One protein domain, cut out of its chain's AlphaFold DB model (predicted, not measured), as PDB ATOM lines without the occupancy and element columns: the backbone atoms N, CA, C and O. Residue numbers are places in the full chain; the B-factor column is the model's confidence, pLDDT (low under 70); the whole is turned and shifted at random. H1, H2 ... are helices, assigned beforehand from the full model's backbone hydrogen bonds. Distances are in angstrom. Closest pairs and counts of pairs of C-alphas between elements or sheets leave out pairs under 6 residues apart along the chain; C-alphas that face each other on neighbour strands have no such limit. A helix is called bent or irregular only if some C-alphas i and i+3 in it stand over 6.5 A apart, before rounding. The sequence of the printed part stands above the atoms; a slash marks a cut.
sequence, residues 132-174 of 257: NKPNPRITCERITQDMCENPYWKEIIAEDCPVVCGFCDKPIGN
ATOM      1  N   ASN A 132     112.991  20.040 386.569       89.94
ATOM      2  CA  ASN A 132     112.928  18.648 386.145       89.94
ATOM      3  C   ASN A 132     112.908  18.558 384.614       89.94
ATOM      4  O   ASN A 132     112.519  19.506 383.920       89.94
ATOM      5  N   LYS A 133     113.303  17.398 384.090       86.44
ATOM      6  CA  LYS A 133     113.223  17.086 382.663       86.44
ATOM      7  C   LYS A 133     111.757  17.188 382.211       86.44
ATOM      8  O   LYS A 133     110.876  16.741 382.940       86.44
ATOM      9  N   PRO A 134     111.458  17.737 381.020       80.69
ATOM     10  CA  PRO A 134     110.073  17.881 380.551       80.69
ATOM     11  C   PRO A 134     109.364  16.537 380.331       80.69
ATOM     12  O   PRO A 134     108.142  16.471 380.407       80.69
ATOM     13  N   ASN A 135     110.121  15.474 380.048       83.19
ATOM     14  CA  ASN A 135     109.613  14.114 379.897       83.19
ATOM     15  C   ASN A 135     110.533  13.142 380.659       83.19
ATOM     16  O   ASN A 135     111.439  12.554 380.057       83.19
ATOM     17  N   PRO A 136     110.383  13.049 381.991       87.75
ATOM     18  CA  PRO A 136     111.197  12.174 382.820       87.75
ATOM     19  C   PRO A 136     110.783  10.708 382.612       87.75
ATOM     20  O   PRO A 136     109.625  10.406 382.326       87.75
ATOM     21  N   ARG A 137     111.721   9.768 382.767       86.88
ATOM     22  CA  ARG A 137     111.439   8.319 382.716       86.88
ATOM     23  C   ARG A 137     110.627   7.868 383.931       86.88
ATOM     24  O   ARG A 137     109.952   6.844 383.871       86.88
ATOM     25  N   ILE A 138     110.705   8.627 385.025       90.88
ATOM     26  CA  ILE A 138     110.002   8.392 386.287       90.88
ATOM     27  C   ILE A 138     109.083   9.568 386.632       90.88
ATOM     28  O   ILE A 138     109.347  10.709 386.273       90.88
ATOM     29  N   THR A 139     107.998   9.304 387.357       93.75
ATOM     30  CA  THR A 139     107.069  10.348 387.819       93.75
ATOM     31  C   THR A 139     107.673  11.110 388.999       93.75
ATOM     32  O   THR A 139     107.744  10.562 390.100       93.75
ATOM     33  N   CYS A 140     108.093  12.363 388.787       92.81
ATOM     34  CA  CYS A 140     108.792  13.155 389.806       92.81
ATOM     35  C   CYS A 140     107.968  13.348 391.091       92.81
ATOM     36  O   CYS A 140     108.529  13.364 392.181       92.81
ATOM     37  N   GLU A 141     106.639  13.421 390.987       91.25
ATOM     38  CA  GLU A 141     105.719  13.616 392.118       91.25
ATOM     39  C   GLU A 141     105.614  12.388 393.038       91.25
ATOM     40  O   GLU A 141     105.030  12.470 394.116       91.25
ATOM     41  N   ARG A 142     106.137  11.231 392.609       92.31
ATOM     42  CA  ARG A 142     106.099   9.972 393.371       92.31
ATOM     43  C   ARG A 142     107.427   9.617 394.030       92.31
ATOM     44  O   ARG A 142     107.499   8.600 394.715       92.31
ATOM     45  N   ILE A 143     108.465  10.413 393.803       92.56
ATOM     46  CA  ILE A 143     109.777  10.199 394.406       92.56
ATOM     47  C   ILE A 143     109.673  10.498 395.903       92.56
ATOM     48  O   ILE A 143     109.238  11.577 396.300       92.56
ATOM     49  N   THR A 144     110.073   9.535 396.730       91.62
ATOM     50  CA  THR A 144     110.165   9.707 398.182       91.62
ATOM     51  C   THR A 144     111.592  10.047 398.599       91.62
ATOM     52  O   THR A 144     112.545   9.819 397.851       91.62
ATOM     53  N   GLN A 145     111.761  10.547 399.824       87.56
ATOM     54  CA  GLN A 145     113.084  10.862 400.361       87.56
ATOM     55  C   GLN A 145     114.008   9.631 400.399       87.56
ATOM     56  O   GLN A 145     115.179   9.733 400.043       87.56
ATOM     57  N   ASP A 146     113.475   8.448 400.715       91.19
ATOM     58  CA  ASP A 146     114.250   7.200 400.712       91.19
ATOM     59  C   ASP A 146     114.798   6.862 399.315       91.19
ATOM     60  O   ASP A 146     115.891   6.309 399.173       91.19
ATOM     61  N   MET A 147     114.070   7.225 398.251       92.88
ATOM     62  CA  MET A 147     114.552   7.054 396.877       92.88
ATOM     63  C   MET A 147     115.711   8.004 396.559       92.88
ATOM     64  O   MET A 147     116.598   7.626 395.799       92.88
ATOM     65  N   CYS A 148     115.743   9.199 397.157       91.69
ATOM     66  CA  CYS A 148     116.858  10.139 397.013       91.69
ATOM     67  C   CYS A 148     118.163   9.601 397.619       91.69
ATOM     68  O   CYS A 148     119.254   9.901 397.127       91.69
ATOM     69  N   GLU A 149     118.057   8.822 398.696       90.62
ATOM     70  CA  GLU A 149     119.199   8.239 399.407       90.62
ATOM     71  C   GLU A 149     119.639   6.899 398.809       90.62
ATOM     72  O   GLU A 149     120.803   6.509 398.930       90.62
ATOM     73  N   ASN A 150     118.737   6.214 398.104       91.44
ATOM     74  CA  ASN A 150     119.024   4.934 397.482       91.44
ATOM     75  C   ASN A 150     119.986   5.091 396.282       91.44
ATOM     76  O   ASN A 150     119.635   5.732 395.284       91.44
ATOM     77  N   PRO A 151     121.175   4.454 396.308       89.94
ATOM     78  CA  PRO A 151     122.160   4.573 395.232       89.94
ATOM     79  C   PRO A 151     121.643   4.078 393.877       89.94
ATOM     80  O   PRO A 151     122.085   4.584 392.851       89.94
ATOM     81  N   TYR A 152     120.687   3.143 393.858       89.50
ATOM     82  CA  TYR A 152     120.085   2.630 392.626       89.50
ATOM     83  C   TYR A 152     119.285   3.699 391.868       89.50
ATOM     84  O   TYR A 152     119.328   3.765 390.643       89.50
ATOM     85  N   TRP A 153     118.558   4.555 392.590       90.69
ATOM     86  CA  TRP A 153     117.698   5.577 391.989       90.69
ATOM     87  C   TRP A 153     118.411   6.906 391.769       90.69
ATOM     88  O   TRP A 153     117.980   7.706 390.940       90.69
ATOM     89  N   LYS A 154     119.505   7.140 392.494       89.12
ATOM     90  CA  LYS A 154     120.200   8.425 392.553       89.12
ATOM     91  C   LYS A 154     120.567   8.993 391.182       89.12
ATOM     92  O   LYS A 154     120.317  10.168 390.946       89.12
ATOM     93  N   GLU A 155     121.124   8.181 390.282       87.25
ATOM     94  CA  GLU A 155     121.506   8.636 388.935       87.25
ATOM     95  C   GLU A 155     120.285   8.982 388.076       87.25
ATOM     96  O   GLU A 155     120.241  10.045 387.457       87.25
ATOM     97  N   ILE A 156     119.259   8.125 388.096       89.19
ATOM     98  CA  ILE A 156     118.017   8.330 387.338       89.19
ATOM     99  C   ILE A 156     117.307   9.597 387.824       89.19
ATOM    100  O   ILE A 156     116.877  10.414 387.014       89.19
ATOM    101  N   ILE A 157     117.209   9.784 389.143       92.38
ATOM    102  CA  ILE A 157     116.570  10.959 389.736       92.38
ATOM    103  C   ILE A 157     117.388  12.222 389.471       92.38
ATOM    104  O   ILE A 157     116.802  13.248 389.145       92.38
ATOM    105  N   ALA A 158     118.717  12.166 389.578       90.88
ATOM    106  CA  ALA A 158     119.569  13.312 389.274       90.88
ATOM    107  C   ALA A 158     119.388  13.792 387.831       90.88
ATOM    108  O   ALA A 158     119.371  14.992 387.601       90.88
ATOM    109  N   GLU A 159     119.195  12.886 386.874       87.81
ATOM    110  CA  GLU A 159     118.963  13.258 385.475       87.81
ATOM    111  C   GLU A 159     117.529  13.732 385.202       87.81
ATOM    112  O   GLU A 159     117.315  14.714 384.489       87.81
ATOM    113  N   ASP A 160     116.535  13.040 385.753       90.75
ATOM    114  CA  ASP A 160     115.143  13.241 385.355       90.75
ATOM    115  C   ASP A 160     114.399  14.225 386.261       90.75
ATOM    116  O   ASP A 160     113.625  15.056 385.781       90.75
ATOM    117  N   CYS A 161     114.636  14.140 387.570       93.38
ATOM    118  CA  CYS A 161     113.909  14.875 388.602       93.38
ATOM    119  C   CYS A 161     114.848  15.498 389.664       93.38
ATOM    120  O   CYS A 161     114.616  15.313 390.866       93.38
ATOM    121  N   PRO A 162     115.910  16.233 389.270       92.12
ATOM    122  CA  PRO A 162     116.950  16.703 390.188       92.12
ATOM    123  C   PRO A 162     116.422  17.584 391.320       92.12
ATOM    124  O   PRO A 162     116.976  17.571 392.420       92.12
ATOM    125  N   VAL A 163     115.341  18.329 391.071       92.25
ATOM    126  CA  VAL A 163     114.758  19.264 392.040       92.25
ATOM    127  C   VAL A 163     114.226  18.531 393.263       92.25
ATOM    128  O   VAL A 163     114.330  19.048 394.366       92.25
ATOM    129  N   VAL A 164     113.673  17.326 393.102       91.25
ATOM    130  CA  VAL A 164     112.993  16.624 394.204       91.25
ATOM    131  C   VAL A 164     113.976  16.200 395.297       91.25
ATOM    132  O   VAL A 164     113.637  16.235 396.474       91.25
ATOM    133  N   CYS A 165     115.203  15.852 394.912       92.25
ATOM    134  CA  CYS A 165     116.217  15.310 395.817       92.25
ATOM    135  C   CYS A 165     117.390  16.258 396.089       92.25
ATOM    136  O   CYS A 165     118.378  15.857 396.708       92.25
ATOM    137  N   GLY A 166     117.322  17.501 395.615       91.94
ATOM    138  CA  GLY A 166     118.396  18.458 395.842       91.94
ATOM    139  C   GLY A 166     119.664  18.155 395.031       91.94
ATOM    140  O   GLY A 166     120.764  18.172 395.584       91.94
ATOM    141  N   PHE A 167     119.528  17.787 393.754       92.38
ATOM    142  CA  PHE A 167     120.655  17.429 392.880       92.38
ATOM    143  C   PHE A 167     121.009  18.500 391.840       92.38
ATOM    144  O   PHE A 167     121.876  18.263 391.006       92.38
ATOM    145  N   CYS A 168     120.401  19.687 391.905       90.81
ATOM    146  CA  CYS A 168     120.639  20.768 390.947       90.81
ATOM    147  C   CYS A 168     122.064  21.350 390.990       90.81
ATOM    148  O   CYS A 168     122.535  21.877 389.987       90.81
ATOM    149  N   ASP A 169     122.748  21.274 392.133       86.81
ATOM    150  CA  ASP A 169     124.117  21.775 392.317       86.81
ATOM    151  C   ASP A 169     125.191  20.707 392.062       86.81
ATOM    152  O   ASP A 169     126.389  20.993 392.134       86.81
ATOM    153  N   LYS A 170     124.779  19.475 391.749       77.31
ATOM    154  CA  LYS A 170     125.688  18.367 391.469       77.31
ATOM    155  C   LYS A 170     125.838  18.202 389.961       77.31
ATOM    156  O   LYS A 170     124.834  18.206 389.252       77.31
ATOM    157  N   PRO A 171     127.064  18.010 389.448       65.19
ATOM    158  CA  PRO A 171     127.237  17.633 388.054       65.19
ATOM    159  C   PRO A 171     126.553  16.279 387.821       65.19
ATOM    160  O   PRO A 171     126.905  15.271 388.440       65.19
ATOM    161  N   ILE A 172     125.536  16.270 386.960       63.75
ATOM    162  CA  ILE A 172     124.762  15.076 386.618       63.75
ATOM    163  C   ILE A 172     125.542  14.290 385.563       63.75
ATOM    164  O   ILE A 172     125.404  14.519 384.360       63.75
ATOM    165  N   GLY A 173     126.381  13.365 386.026       56.94
ATOM    166  CA  GLY A 173     127.178  12.500 385.159       56.94
ATOM    167  C   GLY A 173     128.043  13.261 384.145       56.94
ATOM    168  O   GLY A 173     128.246  14.470 384.216       56.94
ATOM    169  N   ASN A 174     128.554  12.525 383.162       54.38
ATOM    170  CA  ASN A 174     129.344  13.081 382.058       54.38
ATOM    171  C   ASN A 174     128.465  13.279 380.810       54.38
ATOM    172  O   ASN A 174     128.961  13.188 379.685       54.38
TER     173      ASN A 174
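This is residues 132 to 174 of the 257 residues of an uncharacterized protein of Ancylostoma ceylanicum (UniProt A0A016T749). Three short helices, H2, H1 and H3, sit with their centres in a triangle, and residues 132 to 144, with no named element, wrap round one side. The 43 printed residues, 19 of them in helices H1, H2, H3 in that order, are all helix in class with no named strand; the whole is compact, radius of gyration of the C-alphas 9.2 A, spanning 25 by 23 by 15 A.

H2, residues 151 to 160, is 14.9 A long and irregular: C-alphas 152 and 155 are 7.2 A apart. H1 is residues 145 to 149, starting at C-alpha 145 (113.084, 10.862, 400.361). H3 is residues 162 to 165, ending at C-alpha 165 (116.217, 15.310, 395.817).

H2 and H1 touch only at the corner, closest C-alphas Lys 154 and Cys 148, 5.8 A. H3 is close but not clearly touching to H2, closest C-alphas Cys 165 and Ile 157, 7.5 A, and to H1, Cys 165 and Cys 148, 5.3 A. Every O i to N i+4 pair is within hydrogen-bond range in H1, 4 of 6 in H2; H3 is too short for one.

The farthest C-alphas, Arg 142 and Asn 174, are 26.0 A apart. The printed part has no cut; both links are tight. Residues 171 to 174 have pLDDT under 70.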